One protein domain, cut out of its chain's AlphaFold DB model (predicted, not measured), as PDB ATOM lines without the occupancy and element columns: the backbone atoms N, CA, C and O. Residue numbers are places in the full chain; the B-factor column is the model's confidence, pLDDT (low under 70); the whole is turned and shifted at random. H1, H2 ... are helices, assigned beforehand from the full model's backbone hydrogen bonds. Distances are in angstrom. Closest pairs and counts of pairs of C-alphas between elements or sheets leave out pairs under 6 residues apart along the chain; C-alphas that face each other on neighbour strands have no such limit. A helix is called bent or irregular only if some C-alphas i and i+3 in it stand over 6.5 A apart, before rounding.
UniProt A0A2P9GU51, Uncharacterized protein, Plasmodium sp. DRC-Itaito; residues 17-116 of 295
ATOM      1  N   LYS A  17      16.756  16.687 -21.272       69.00
ATOM      2  CA  LYS A  17      17.488  16.269 -20.076       69.00
ATOM      3  C   LYS A  17      17.758  14.769 -20.194       69.00
ATOM      4  O   LYS A  17      16.825  14.008 -20.436       69.00
ATOM      5  N   HIS A  18      19.018  14.368 -20.051       79.94
ATOM      6  CA  HIS A  18      19.392  12.956 -20.044       79.94
ATOM      7  C   HIS A  18      18.639  12.238 -18.916       79.94
ATOM      8  O   HIS A  18      18.739  12.622 -17.752       79.94
ATOM      9  N   ASP A  19      17.857  11.226 -19.277       82.94
ATOM     10  CA  ASP A  19      17.009  10.441 -18.375       82.94
ATOM     11  C   ASP A  19      17.632   9.083 -18.011       82.94
ATOM     12  O   ASP A  19      17.079   8.342 -17.201       82.94
ATOM     13  N   THR A  20      18.804   8.764 -18.568       91.44
ATOM     14  CA  THR A  20      19.552   7.535 -18.294       91.44
ATOM     15  C   THR A  20      20.997   7.829 -17.898       91.44
ATOM     16  O   THR A  20      21.578   8.865 -18.245       91.44
ATOM     17  N   TYR A  21      21.606   6.871 -17.193       94.31
ATOM     18  CA  TYR A  21      23.014   6.935 -16.804       94.31
ATOM     19  C   TYR A  21      23.929   7.129 -18.022       94.31
ATOM     20  O   TYR A  21      24.700   8.087 -18.063       94.31
ATOM     21  N   TYR A  22      23.800   6.289 -19.054       95.81
ATOM     22  CA  TYR A  22      24.659   6.374 -20.235       95.81
ATOM     23  C   TYR A  22      24.424   7.644 -21.055       95.81
ATOM     24  O   TYR A  22      25.399   8.255 -21.491       95.81
ATOM     25  N   ALA A  23      23.181   8.119 -21.194       93.06
ATOM     26  CA  ALA A  23      22.916   9.404 -21.840       93.06
ATOM     27  C   ALA A  23      23.621  10.579 -21.143       93.06
ATOM     28  O   ALA A  23      24.120  11.483 -21.813       93.06
ATOM     29  N   SER A  24      23.712  10.560 -19.809       93.19
ATOM     30  CA  SER A  24      24.439  11.596 -19.063       93.19
ATOM     31  C   SER A  24      25.939  11.602 -19.387       93.19
ATOM     32  O   SER A  24      26.558  12.664 -19.478       93.19
ATOM     33  N   LEU A  25      26.521  10.421 -19.626       95.00
ATOM     34  CA  LEU A  25      27.922  10.270 -20.013       95.00
ATOM     35  C   LEU A  25      28.165  10.695 -21.464       95.00
ATOM     36  O   LEU A  25      29.176  11.337 -21.741       95.00
ATOM     37  N   MET A  26      27.228  10.395 -22.369       94.12
ATOM     38  CA  MET A  26      27.290  10.774 -23.788       94.12
ATOM     39  C   MET A  26      27.455  12.286 -23.989       94.12
ATOM     40  O   MET A  26      28.178  12.712 -24.886       94.12
ATOM     41  N   ASN A  27      26.849  13.100 -23.118       88.88
ATOM     42  CA  ASN A  27      26.908  14.562 -23.191       88.88
ATOM     43  C   ASN A  27      28.322  15.151 -22.998       88.88
ATOM     44  O   ASN A  27      28.530  16.340 -23.230       88.88
ATOM     45  N   LYS A  28      29.292  14.348 -22.544       91.75
ATOM     46  CA  LYS A  28      30.681  14.782 -22.324       91.75
ATOM     47  C   LYS A  28      31.517  14.794 -23.608       91.75
ATOM     48  O   LYS A  28      32.584  15.402 -23.622       91.75
ATOM     49  N   TYR A  29      31.056  14.131 -24.668       94.38
ATOM     50  CA  TYR A  29      31.810  13.983 -25.910       94.38
ATOM     51  C   TYR A  29      31.444  15.065 -26.927       94.38
ATOM     52  O   TYR A  29      30.273  15.383 -27.130       94.38
ATOM     53  N   VAL A  30      32.461  15.601 -27.604       94.44
ATOM     54  CA  VAL A  30      32.306  16.649 -28.631       94.44
ATOM     55  C   VAL A  30      32.665  16.136 -30.029       94.44
ATOM     56  O   VAL A  30      32.068  16.563 -31.022       94.44
ATOM     57  N   TYR A  31      33.642  15.231 -30.118       96.75
ATOM     58  CA  TYR A  31      34.138  14.679 -31.377       96.75
ATOM     59  C   TYR A  31      33.541  13.304 -31.655       96.75
ATOM     60  O   TYR A  31      33.445  12.456 -30.768       96.75
ATOM     61  N   PHE A  32      33.177  13.095 -32.918       97.00
ATOM     62  CA  PHE A  32      32.499  11.890 -33.372       97.00
ATOM     63  C   PHE A  32      33.295  10.602 -33.108       97.00
ATOM     64  O   PHE A  32      32.737   9.657 -32.561       97.00
ATOM     65  N   ASP A  33      34.592  10.563 -33.420       96.50
ATOM     66  CA  ASP A  33      35.392   9.334 -33.280       96.50
ATOM     67  C   ASP A  33      35.487   8.842 -31.830       96.50
ATOM     68  O   ASP A  33      35.305   7.655 -31.557       96.50
ATOM     69  N   GLU A  34      35.744   9.752 -30.886       97.06
ATOM     70  CA  GLU A  34      35.813   9.440 -29.452       97.06
ATOM     71  C   GLU A  34      34.463   8.948 -28.932       97.06
ATOM     72  O   GLU A  34      34.384   7.944 -28.222       97.06
ATOM     73  N   PHE A  35      33.388   9.618 -29.348       98.00
ATOM     74  CA  PHE A  35      32.036   9.220 -28.997       98.00
ATOM     75  C   PHE A  35      31.673   7.836 -29.533       98.00
ATOM     76  O   PHE A  35      31.099   7.017 -28.819       98.00
ATOM     77  N   MET A  36      32.016   7.550 -30.788       98.12
ATOM     78  CA  MET A  36      31.702   6.269 -31.405       98.12
ATOM     79  C   MET A  36      32.492   5.115 -30.783       98.12
ATOM     80  O   MET A  36      31.962   4.003 -30.709       98.12
ATOM     81  N   ARG A  37      33.716   5.361 -30.293       98.12
ATOM     82  CA  ARG A  37      34.452   4.391 -29.463       98.12
ATOM     83  C   ARG A  37      33.708   4.122 -28.161       98.12
ATOM     84  O   ARG A  37      33.353   2.977 -27.912       98.12
ATOM     85  N   PHE A  38      33.333   5.173 -27.430       98.25
ATOM     86  CA  PHE A  38      32.520   5.039 -26.219       98.25
ATOM     87  C   PHE A  38      31.227   4.245 -26.465       98.25
ATOM     88  O   PHE A  38      30.893   3.352 -25.686       98.25
ATOM     89  N   CYS A  39      30.505   4.525 -27.553       98.25
ATOM     90  CA  CYS A  39      29.307   3.767 -27.900       98.25
ATOM     91  C   CYS A  39      29.610   2.296 -28.179       98.25
ATOM     92  O   CYS A  39      28.855   1.449 -27.716       98.25
ATOM     93  N   ASN A  40      30.687   1.975 -28.900       98.38
ATOM     94  CA  ASN A  40      31.051   0.582 -29.161       98.38
ATOM     95  C   ASN A  40      31.478  -0.166 -27.895       98.38
ATOM     96  O   ASN A  40      31.087  -1.320 -27.742       98.38
ATOM     97  N   ASP A  41      32.202   0.493 -26.992       98.31
ATOM     98  CA  ASP A  41      32.688  -0.111 -25.747       98.31
ATOM     99  C   ASP A  41      31.541  -0.438 -24.775       98.31
ATOM    100  O   ASP A  41      31.650  -1.358 -23.966       98.31
ATOM    101  N   ASN A  42      30.422   0.291 -24.862       98.12
ATOM    102  CA  ASN A  42      29.305   0.181 -23.918       98.12
ATOM    103  C   ASN A  42      28.003  -0.364 -24.538       98.12
ATOM    104  O   ASN A  42      27.014  -0.519 -23.820       98.12
ATOM    105  N   LYS A  43      27.972  -0.669 -25.845       97.31
ATOM    106  CA  LYS A  43      26.736  -1.004 -26.587       97.31
ATOM    107  C   LYS A  43      25.934  -2.162 -25.994       97.31
ATOM    108  O   LYS A  43      24.710  -2.102 -26.007       97.31
ATOM    109  N   GLU A  44      26.604  -3.160 -25.423       97.12
ATOM    110  CA  GLU A  44      25.962  -4.327 -24.799       97.12
ATOM    111  C   GLU A  44      25.171  -3.969 -23.528       97.12
ATOM    112  O   GLU A  44      24.264  -4.691 -23.128       97.12
ATOM    113  N   GLN A  45      25.492  -2.838 -22.893       96.94
ATOM    114  CA  GLN A  45      24.824  -2.354 -21.682       96.94
ATOM    115  C   GLN A  45      23.763  -1.289 -21.980       96.94
ATOM    116  O   GLN A  45      23.070  -0.825 -21.073       96.94
ATOM    117  N   PHE A  46      23.639  -0.865 -23.238       96.75
ATOM    118  CA  PHE A  46      22.706   0.181 -23.620       96.75
ATOM    119  C   PHE A  46      21.273  -0.333 -23.638       96.75
ATOM    120  O   PHE A  46      20.927  -1.304 -24.310       96.75
ATOM    121  N   SER A  47      20.392   0.408 -22.974       94.50
ATOM    122  CA  SER A  47      18.961   0.267 -23.189       94.50
ATOM    123  C   SER A  47      18.564   0.816 -24.565       94.50
ATOM    124  O   SER A  47      19.281   1.594 -25.204       94.50
ATOM    125  N   LYS A  48      17.331   0.518 -24.996       93.94
ATOM    126  CA  LYS A  48      16.754   1.151 -26.194       93.94
ATOM    127  C   LYS A  48      16.775   2.685 -26.125       93.94
ATOM    128  O   LYS A  48      16.882   3.338 -27.159       93.94
ATOM    129  N   ARG A  49      16.665   3.274 -24.925       92.88
ATOM    130  CA  ARG A  49      16.723   4.732 -24.727       92.88
ATOM    131  C   ARG A  49      18.126   5.261 -24.988       92.88
ATOM    132  O   ARG A  49      18.249   6.253 -25.699       92.88
ATOM    133  N   ASP A  50      19.150   4.562 -24.505       95.69
ATOM    134  CA  ASP A  50      20.556   4.931 -24.702       95.69
ATOM    135  C   ASP A  50      20.945   4.891 -26.181       95.69
ATOM    136  O   ASP A  50      21.609   5.800 -26.667       95.69
ATOM    137  N   ILE A  51      20.453   3.905 -26.937       96.75
ATOM    138  CA  ILE A  51      20.681   3.841 -28.390       96.75
ATOM    139  C   ILE A  51      19.988   5.004 -29.120       96.75
ATOM    140  O   ILE A  51      20.551   5.621 -30.020       96.75
ATOM    141  N   ILE A  52      18.756   5.357 -28.741       95.06
ATOM    142  CA  ILE A  52      18.084   6.524 -29.336       95.06
ATOM    143  C   ILE A  52      18.801   7.827 -28.961       95.06
ATOM    144  O   ILE A  52      18.894   8.739 -29.791       95.06
ATOM    145  N   ALA A  53      19.300   7.927 -27.728       94.19
ATOM    146  CA  ALA A  53      20.095   9.054 -27.266       94.19
ATOM    147  C   ALA A  53      21.401   9.162 -28.054       94.19
ATOM    148  O   ALA A  53      21.716  10.245 -28.544       94.19
ATOM    149  N   SER A  54      22.109   8.051 -28.274       96.38
ATOM    150  CA  SER A  54      23.386   8.061 -28.983       96.38
ATOM    151  C   SER A  54      23.241   8.580 -30.414       96.38
ATOM    152  O   SER A  54      23.955   9.500 -30.815       96.38
ATOM    153  N   LEU A  55      22.228   8.105 -31.147       96.06
ATOM    154  CA  LEU A  55      21.900   8.605 -32.486       96.06
ATOM    155  C   LEU A  55      21.478  10.083 -32.478       96.06
ATOM    156  O   LEU A  55      21.695  10.797 -33.455       96.06
ATOM    157  N   THR A  56      20.880  10.563 -31.384       93.19
ATOM    158  CA  THR A  56      20.537  11.986 -31.219       93.19
ATOM    159  C   THR A  56      21.787  12.840 -31.019       93.19
ATOM    160  O   THR A  56      21.887  13.924 -31.598       93.19
ATOM    161  N   TYR A  57      22.744  12.357 -30.227       93.62
ATOM    162  CA  TYR A  57      23.992  13.066 -29.969       93.62
ATOM    163  C   TYR A  57      24.865  13.169 -31.214       93.62
ATOM    164  O   TYR A  57      25.352  14.264 -31.482       93.62
ATOM    165  N   ILE A  58      24.969  12.102 -32.020       95.12
ATOM    166  CA  ILE A  58      25.761  12.094 -33.266       95.12
ATOM    167  C   ILE A  58      25.453  13.312 -34.146       95.12
ATOM    168  O   ILE A  58      26.373  13.935 -34.666       95.12
ATOM    169  N   HIS A  59      24.181  13.701 -34.272       89.31
ATOM    170  CA  HIS A  59      23.768  14.840 -35.101       89.31
ATOM    171  C   HIS A  59      24.441  16.173 -34.721       89.31
ATOM    172  O   HIS A  59      24.573  17.054 -35.566       89.31
ATOM    173  N   HIS A  60      24.865  16.328 -33.465       88.31
ATOM    174  CA  HIS A  60      25.443  17.564 -32.929       88.31
ATOM    175  C   HIS A  60      26.970  17.511 -32.801       88.31
ATOM    176  O   HIS A  60      27.578  18.457 -32.300       88.31
ATOM    177  N   MET A  61      27.600  16.412 -33.219       91.50
ATOM    178  CA  MET A  61      29.036  16.226 -33.046       91.50
ATOM    179  C   MET A  61      29.852  16.938 -34.111       91.50
ATOM    180  O   MET A  61      29.401  17.209 -35.225       91.50
ATOM    181  N   LYS A  62      31.111  17.217 -33.774       93.88
ATOM    182  CA  LYS A  62      32.093  17.701 -34.743       93.88
ATOM    183  C   LYS A  62      32.665  16.529 -35.535       93.88
ATOM    184  O   LYS A  62      32.981  15.490 -34.956       93.88
ATOM    185  N   LYS A  63      32.880  16.758 -36.838       95.31
ATOM    186  CA  LYS A  63      33.507  15.807 -37.778       95.31
ATOM    187  C   LYS A  63      32.766  14.463 -37.863       95.31
ATOM    188  O   LYS A  63      33.382  13.411 -37.775       95.31
ATOM    189  N   VAL A  64      31.442  14.507 -38.002       96.06
ATOM    190  CA  VAL A  64      30.619  13.298 -38.162       96.06
ATOM    191  C   VAL A  64      31.018  12.550 -39.435       96.06
ATOM    192  O   VAL A  64      30.968  13.129 -40.519       96.06
ATOM    193  N   ASP A  65      31.349  11.266 -39.295       96.62
ATOM    194  CA  ASP A  65      31.624  10.358 -40.411       96.62
ATOM    195  C   ASP A  65      30.794   9.069 -40.292       96.62
ATOM    196  O   ASP A  65      31.193   8.066 -39.691       96.62
ATOM    197  N   LEU A  66      29.611   9.092 -40.908       96.50
ATOM    198  CA  LEU A  66      28.699   7.946 -40.937       96.50
ATOM    199  C   LEU A  66      29.183   6.804 -41.844       96.50
ATOM    200  O   LEU A  66      28.545   5.757 -41.878       96.50
ATOM    201  N   LEU A  67      30.280   6.986 -42.585       96.00
ATOM    202  CA  LEU A  67      30.903   5.925 -43.380       96.00
ATOM    203  C   LEU A  67      32.027   5.219 -42.611       96.00
ATOM    204  O   LEU A  67      32.498   4.169 -43.056       96.00
ATOM    205  N   SER A  68      32.428   5.754 -41.455       96.94
ATOM    206  CA  SER A  68      33.509   5.197 -40.648       96.94
ATOM    207  C   SER A  68      33.231   3.740 -40.230       96.94
ATOM    208  O   SER A  68      32.098   3.380 -39.883       96.94
ATOM    209  N   PRO A  69      34.263   2.874 -40.180       97.44
ATOM    210  CA  PRO A  69      34.110   1.496 -39.705       97.44
ATOM    211  C   PRO A  69      33.575   1.403 -38.269       97.44
ATOM    212  O   PRO A  69      32.830   0.483 -37.942       97.44
ATOM    213  N   ILE A  70      33.918   2.376 -37.416       97.62
ATOM    214  CA  ILE A  70      33.500   2.415 -36.008       97.62
ATOM    215  C   ILE A  70      31.986   2.666 -35.910       97.62
ATOM    216  O   ILE A  70      31.300   2.003 -35.126       97.62
ATOM    217  N   PHE A  71      31.441   3.566 -36.736       98.25
ATOM    218  CA  PHE A  71      29.995   3.755 -36.833       98.25
ATOM    219  C   PHE A  71      29.293   2.547 -37.440       98.25
ATOM    220  O   PHE A  71      28.289   2.108 -36.884       98.25
ATOM    221  N   ASN A  72      29.838   1.966 -38.512       97.69
ATOM    222  CA  ASN A  72      29.259   0.770 -39.128       97.69
ATOM    223  C   ASN A  72      29.158  -0.393 -38.128       97.69
ATOM    224  O   ASN A  72      28.081  -0.957 -37.986       97.69
ATOM    225  N   SER A  73      30.207  -0.660 -37.342       98.31
ATOM    226  CA  SER A  73      30.184  -1.665 -36.263       98.31
ATOM    227  C   SER A  73      29.062  -1.421 -35.243       98.31
ATOM    228  O   SER A  73      28.374  -2.352 -34.814       98.31
ATOM    229  N   TYR A  74      28.852  -0.164 -34.846       98.50
ATOM    230  CA  TYR A  74      27.777   0.187 -33.918       98.50
ATOM    231  C   TYR A  74      26.394   0.053 -34.568       98.50
ATOM    232  O   TYR A  74      25.464  -0.478 -33.964       98.50
ATOM    233  N   ASN A  75      26.257   0.489 -35.818       98.31
ATOM    234  CA  ASN A  75      25.019   0.376 -36.576       98.31
ATOM    235  C   ASN A  75      24.633  -1.090 -36.826       98.31
ATOM    236  O   ASN A  75      23.466  -1.442 -36.682       98.31
ATOM    237  N   ASP A  76      25.599  -1.951 -37.140       98.31
ATOM    238  CA  ASP A  76      25.379  -3.382 -37.347       98.31
ATOM    239  C   ASP A  76      24.887  -4.059 -36.059       98.31
ATOM    240  O   ASP A  76      23.984  -4.898 -36.107       98.31
ATOM    241  N   PHE A  77      25.384  -3.627 -34.893       98.38
ATOM    242  CA  PHE A  77      24.836  -4.036 -33.598       98.38
ATOM    243  C   PHE A  77      23.366  -3.611 -33.430       98.38
ATOM    244  O   PHE A  77      22.536  -4.431 -33.032       98.38
ATOM    245  N   ILE A  78      23.015  -2.364 -33.769       98.19
ATOM    246  CA  ILE A  78      21.623  -1.877 -33.693       98.19
ATOM    247  C   ILE A  78      20.717  -2.676 -34.638       98.19
ATOM    248  O   ILE A  78      19.627  -3.088 -34.244       98.19
ATOM    249  N   CYS A  79      21.162  -2.907 -35.875       97.38
ATOM    250  CA  CYS A  79      20.431  -3.675 -36.882       97.38
ATOM    251  C   CYS A  79      20.228  -5.136 -36.453       97.38
ATOM    252  O   CYS A  79      19.127  -5.663 -36.601       97.38
ATOM    253  N   SER A  80      21.246  -5.762 -35.861       97.38
ATOM    254  CA  SER A  80      21.157  -7.132 -35.334       97.38
ATOM    255  C   SER A  80      20.171  -7.243 -34.165       97.38
ATOM    256  O   SER A  80      19.513  -8.265 -33.998       97.38
ATOM    257  N   ASN A  81      20.007  -6.164 -33.395       96.75
ATOM    258  CA  ASN A  81      19.111  -6.097 -32.240       96.75
ATOM    259  C   ASN A  81      17.814  -5.323 -32.522       96.75
ATOM    260  O   ASN A  81      17.158  -4.849 -31.596       96.75
ATOM    261  N   ILE A  82      17.396  -5.201 -33.786       96.31
ATOM    262  CA  ILE A  82      16.278  -4.328 -34.187       96.31
ATOM    263  C   ILE A  82      14.959  -4.618 -33.447       96.31
ATOM    264  O   ILE A  82      14.150  -3.716 -33.214       96.31
ATOM    265  N   ASN A  83      14.760  -5.864 -33.011       94.12
ATOM    266  CA  ASN A  83      13.556  -6.316 -32.313       94.12
ATOM    267  C   ASN A  83      13.298  -5.579 -30.988       94.12
ATOM    268  O   ASN A  83      12.135  -5.420 -30.606       94.12
ATOM    269  N   ILE A  84      14.332  -5.047 -30.321       94.69
ATOM    270  CA  ILE A  84      14.160  -4.261 -29.084       94.69
ATOM    271  C   ILE A  84      13.374  -2.957 -29.324       94.69
ATOM    272  O   ILE A  84      12.842  -2.359 -28.385       94.69
ATOM    273  N   PHE A  85      13.268  -2.520 -30.585       94.56
ATOM    274  CA  PHE A  85      12.562  -1.308 -30.998       94.56
ATOM    275  C   PHE A  85      11.143  -1.564 -31.505       94.56
ATOM    276  O   PHE A  85      10.540  -0.637 -32.040       94.56
ATOM    277  N   ARG A  86      10.560  -2.761 -31.333       86.00
ATOM    278  CA  ARG A  86       9.231  -3.096 -31.890       86.00
ATOM    279  C   ARG A  86       8.161  -2.024 -31.626       86.00
ATOM    280  O   ARG A  86       7.436  -1.655 -32.543       86.00
ATOM    281  N   THR A  87       8.112  -1.477 -30.409       86.38
ATOM    282  CA  THR A  87       7.155  -0.429 -29.996       86.38
ATOM    283  C   THR A  87       7.639   1.008 -30.227       86.38
ATOM    284  O   THR A  87       6.883   1.953 -30.036       86.38
ATOM    285  N   ASN A  88       8.893   1.206 -30.641       89.00
ATOM    286  CA  ASN A  88       9.525   2.519 -30.803       89.00
ATOM    287  C   ASN A  88      10.210   2.683 -32.175       89.00
ATOM    288  O   ASN A  88      11.043   3.579 -32.340       89.00
ATOM    289  N   ILE A  89       9.873   1.847 -33.164       95.81
ATOM    290  CA  ILE A  89      10.567   1.819 -34.459       95.81
ATOM    291  C   ILE A  89      10.492   3.170 -35.166       95.81
ATOM    292  O   ILE A  89      11.473   3.609 -35.756       95.81
ATOM    293  N   SER A  90       9.366   3.878 -35.041       96.00
ATOM    294  CA  SER A  90       9.160   5.203 -35.626       96.00
ATOM    295  C   SER A  90      10.156   6.225 -35.077       96.00
ATOM    296  O   SER A  90      10.636   7.082 -35.817       96.00
ATOM    297  N   THR A  91      10.554   6.092 -33.807       95.62
ATOM    298  CA  THR A  91      11.598   6.931 -33.200       95.62
ATOM    299  C   THR A  91      12.976   6.591 -33.759       95.62
ATOM    300  O   THR A  91      13.736   7.502 -34.075       95.62
ATOM    301  N   LEU A  92      13.299   5.304 -33.920       97.06
ATOM    302  CA  LEU A  92      14.571   4.873 -34.509       97.06
ATOM    303  C   LEU A  92      14.698   5.331 -35.970       97.06
ATOM    304  O   LEU A  92      15.701   5.936 -36.345       97.06
ATOM    305  N   VAL A  93      13.649   5.112 -36.765       97.75
ATOM    306  CA  VAL A  93      13.512   5.593 -38.149       97.75
ATOM    307  C   VAL A  93      13.715   7.105 -38.210       97.75
ATOM    308  O   VAL A  93      14.517   7.587 -39.008       97.75
ATOM    309  N   HIS A  94      13.065   7.852 -37.317       96.69
ATOM    310  CA  HIS A  94      13.258   9.292 -37.216       96.69
ATOM    311  C   HIS A  94      14.716   9.665 -36.931       96.69
ATOM    312  O   HIS A  94      15.249  10.553 -37.593       96.69
ATOM    313  N   ARG A  95      15.403   8.990 -35.998       96.56
ATOM    314  CA  ARG A  95      16.819   9.281 -35.714       96.56
ATOM    315  C   ARG A  95      17.716   9.031 -36.922       96.56
ATOM    316  O   ARG A  95      18.489   9.921 -37.268       96.56
ATOM    317  N   TYR A  96      17.565   7.907 -37.618       97.94
ATOM    318  CA  TYR A  96      18.336   7.661 -38.842       97.94
ATOM    319  C   TYR A  96      18.024   8.664 -39.953       97.94
ATOM    320  O   TYR A  96      18.934   9.087 -40.666       97.94
ATOM    321  N   ALA A  97      16.771   9.111 -40.069       97.06
ATOM    322  CA  ALA A  97      16.418  10.178 -40.996       97.06
ATOM    323  C   ALA A  97      17.085  11.509 -40.628       97.06
ATOM    324  O   ALA A  97      17.606  12.178 -41.516       97.06
ATOM    325  N   ILE A  98      17.127  11.893 -39.346       95.12
ATOM    326  CA  ILE A  98      17.865  13.089 -38.898       95.12
ATOM    327  C   ILE A  98      19.352  13.001 -39.255       95.12
ATOM    328  O   ILE A  98      19.925  14.003 -39.679       95.12
ATOM    329  N   LEU A  99      19.949  11.816 -39.136       95.62
ATOM    330  CA  LEU A  99      21.340  11.574 -39.520       95.62
ATOM    331  C   LEU A  99      21.564  11.520 -41.038       95.62
ATOM    332  O   LEU A  99      22.701  11.614 -41.480       95.62
ATOM    333  N   GLY A 100      20.515  11.359 -41.846       95.50
ATOM    334  CA  GLY A 100      20.661  11.152 -43.289       95.50
ATOM    335  C   GLY A 100      21.151   9.751 -43.667       95.50
ATOM    336  O   GLY A 100      21.590   9.539 -44.794       95.50
ATOM    337  N   HIS A 101      21.078   8.777 -42.753       96.81
ATOM    338  CA  HIS A 101      21.631   7.441 -42.969       96.81
ATOM    339  C   HIS A 101      20.628   6.514 -43.680       96.81
ATOM    340  O   HIS A 101      19.911   5.722 -43.061       96.81
ATOM    341  N   THR A 102      20.566   6.624 -45.009       95.75
ATOM    342  CA  THR A 102      19.607   5.899 -45.863       95.75
ATOM    343  C   THR A 102      19.786   4.382 -45.838       95.75
ATOM    344  O   THR A 102      18.793   3.664 -45.923       95.75
ATOM    345  N   LYS A 103      21.014   3.878 -45.641       96.19
ATOM    346  CA  LYS A 103      21.293   2.435 -45.524       96.19
ATOM    347  C   LYS A 103      20.495   1.792 -44.382       96.19
ATOM    348  O   LYS A 103      19.863   0.759 -44.591       96.19
ATOM    349  N   SER A 104      20.454   2.421 -43.203       97.50
ATOM    350  CA  SER A 104      19.662   1.901 -42.074       97.50
ATOM    351  C   SER A 104      18.165   2.066 -42.285       97.50
ATOM    352  O   SER A 104      17.403   1.200 -41.866       97.50
ATOM    353  N   LEU A 105      17.726   3.131 -42.965       97.81
ATOM    354  CA  LEU A 105      16.317   3.268 -43.345       97.81
ATOM    355  C   LEU A 105      15.889   2.119 -44.264       97.81
ATOM    356  O   LEU A 105      14.891   1.464 -43.985       97.81
ATOM    357  N   LEU A 106      16.670   1.810 -45.302       97.81
ATOM    358  CA  LEU A 106      16.383   0.685 -46.194       97.81
ATOM    359  C   LEU A 106      16.348  -0.649 -45.437       97.81
ATOM    360  O   LEU A 106      15.418  -1.432 -45.622       97.81
ATOM    361  N   PHE A 107      17.308  -0.883 -44.535       97.75
ATOM    362  CA  PHE A 107      17.313  -2.078 -43.690       97.75
ATOM    363  C   PHE A 107      16.031  -2.197 -42.854       97.75
ATOM    364  O   PHE A 107      15.410  -3.259 -42.825       97.75
ATOM    365  N   ILE A 108      15.614  -1.115 -42.186       97.50
ATOM    366  CA  ILE A 108      14.398  -1.111 -41.360       97.50
ATOM    367  C   ILE A 108      13.153  -1.335 -42.223       97.50
ATOM    368  O   ILE A 108      12.238  -2.044 -41.803       97.50
ATOM    369  N   TYR A 109      13.102  -0.756 -43.423       97.56
ATOM    370  CA  TYR A 109      11.997  -0.991 -44.342       97.56
ATOM    371  C   TYR A 109      11.854  -2.477 -44.685       97.56
ATOM    372  O   TYR A 109      10.802  -3.052 -44.407       97.56
ATOM    373  N   GLU A 110      12.909  -3.101 -45.218       96.94
ATOM    374  CA  GLU A 110      12.855  -4.489 -45.697       96.94
ATOM    375  C   GLU A 110      12.600  -5.494 -44.566       96.94
ATOM    376  O   GLU A 110      11.846  -6.446 -44.751       96.94
ATOM    377  N   ASN A 111      13.185  -5.271 -43.385       96.00
ATOM    378  CA  ASN A 111      13.133  -6.246 -42.293       96.00
ATOM    379  C   ASN A 111      11.986  -6.016 -41.302       96.00
ATOM    380  O   ASN A 111      11.607  -6.941 -40.586       96.00
ATOM    381  N   VAL A 112      11.441  -4.798 -41.221       95.62
ATOM    382  CA  VAL A 112      10.426  -4.454 -40.214       95.62
ATOM    383  C   VAL A 112       9.156  -3.921 -40.858       95.62
ATOM    384  O   VAL A 112       8.083  -4.460 -40.601       95.62
ATOM    385  N   LEU A 113       9.237  -2.874 -41.679       96.06
ATOM    386  CA  LEU A 113       8.040  -2.117 -42.066       96.06
ATOM    387  C   LEU A 113       7.260  -2.732 -43.228       96.06
ATOM    388  O   LEU A 113       6.032  -2.684 -43.195       96.06
ATOM    389  N   LYS A 114       7.937  -3.317 -44.224       95.00
ATOM    390  CA  LYS A 114       7.343  -3.767 -45.498       95.00
ATOM    391  C   LYS A 114       6.067  -4.594 -45.330       95.00
ATOM    392  O   LYS A 114       5.109  -4.376 -46.059       95.00
ATOM    393  N   ASN A 115       6.032  -5.464 -44.318       91.88
ATOM    394  CA  ASN A 115       4.893  -6.343 -44.036       91.88
ATOM    395  C   ASN A 115       4.124  -5.986 -42.752       91.88
ATOM    396  O   ASN A 115       3.148  -6.653 -42.426       91.88
ATOM    397  N   ASN A 116       4.552  -4.964 -42.000       93.19
ATOM    398  CA  ASN A 116       3.976  -4.638 -40.688       93.19
ATOM    399  C   ASN A 116       3.498  -3.188 -40.564       93.19
ATOM    400  O   ASN A 116       3.056  -2.798 -39.486       93.19
TER     401      ASN A 116
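Overview. This is residues 17 to 116 of the 295 residues of an uncharacterized protein of Plasmodium sp. DRC-Itaito (UniProt A0A2P9GU51). Six helices lie side by side in two layers of three, with H1, H3 and H6 running one way in one layer and H2, H4 and H7 running the opposite way in the other; tiny H5 sits near one end of H3. The longest axis crosses the row, from H1 and H2 at one end to H7 at the other. The 100 printed residues hold seven named helices, H1 to H7 in chain order, and no named strand: the class is all helix. The whole is compact, with a radius of gyration of the C-alphas of 12.8 A and spans of 40 by 27 by 21 A.

Arrangement. Begin at the longest helix, H2, residues 32 to 45. It touches H4, residues 69 to 80, at a shallow tilt of 31 degrees, the same way; their closest C-alphas, of Asn 40 and Tyr 74, are 5.8 A apart. With H3, residues 48 to 58, H2 forms a helical hairpin; they only just touch, with 3 pairs of C-alphas within 8 A, the closest those of Phe 32 and Ile 58 at 6.7 A. H3 is the hub, touching three helices. Besides H2 it touches H1, residues 21 to 26, with C-alphas 23 and 50 closest at 5.8 A, and H6, residues 89 to 99, with C-alphas 55 and 95 closest at 6.1 A; each runs the same way as H3 at a shallow tilt of 14 degrees. H6 and H7, residues 102 to 113, are a helical hairpin, with C-alphas 93 and 105 closest at 6.3 A. H7 touches H4 with its residues 104 to 108 alone; C-alphas 79 and 107 are closest at 7.7 A. The helix packing is mostly aligned: the six touching pairs stand at shallow tilts. H5, residues 82 to 85, touches no helix, but is near H7. Each O i to N i+4 pair is within hydrogen-bond range in H1, H3, H4, H6 and H7, and 8 of 10 are in H2; H5 is too short for such a pair.

Along the chain. Find C-alpha 21, where H1 begins, at (23.014, 6.935, -16.804). H2 runs 20.0 A from (32.499, 11.890, -33.372) and is irregular, C-alphas 41 and 44 being 8.0 A apart. H3 spans 15.8 A, H4 16.2 A, H6 15.4 A and H7 14.6 A; H7 ends at (8.040, -2.117, -42.066).

Size, cuts and confidence. C-alphas 28 and 115 are the two farthest apart, at 39.8 A. The printed part has no cut, and no link is long. Mean pLDDT of the printed part is 95.1; residue 17 is under 70.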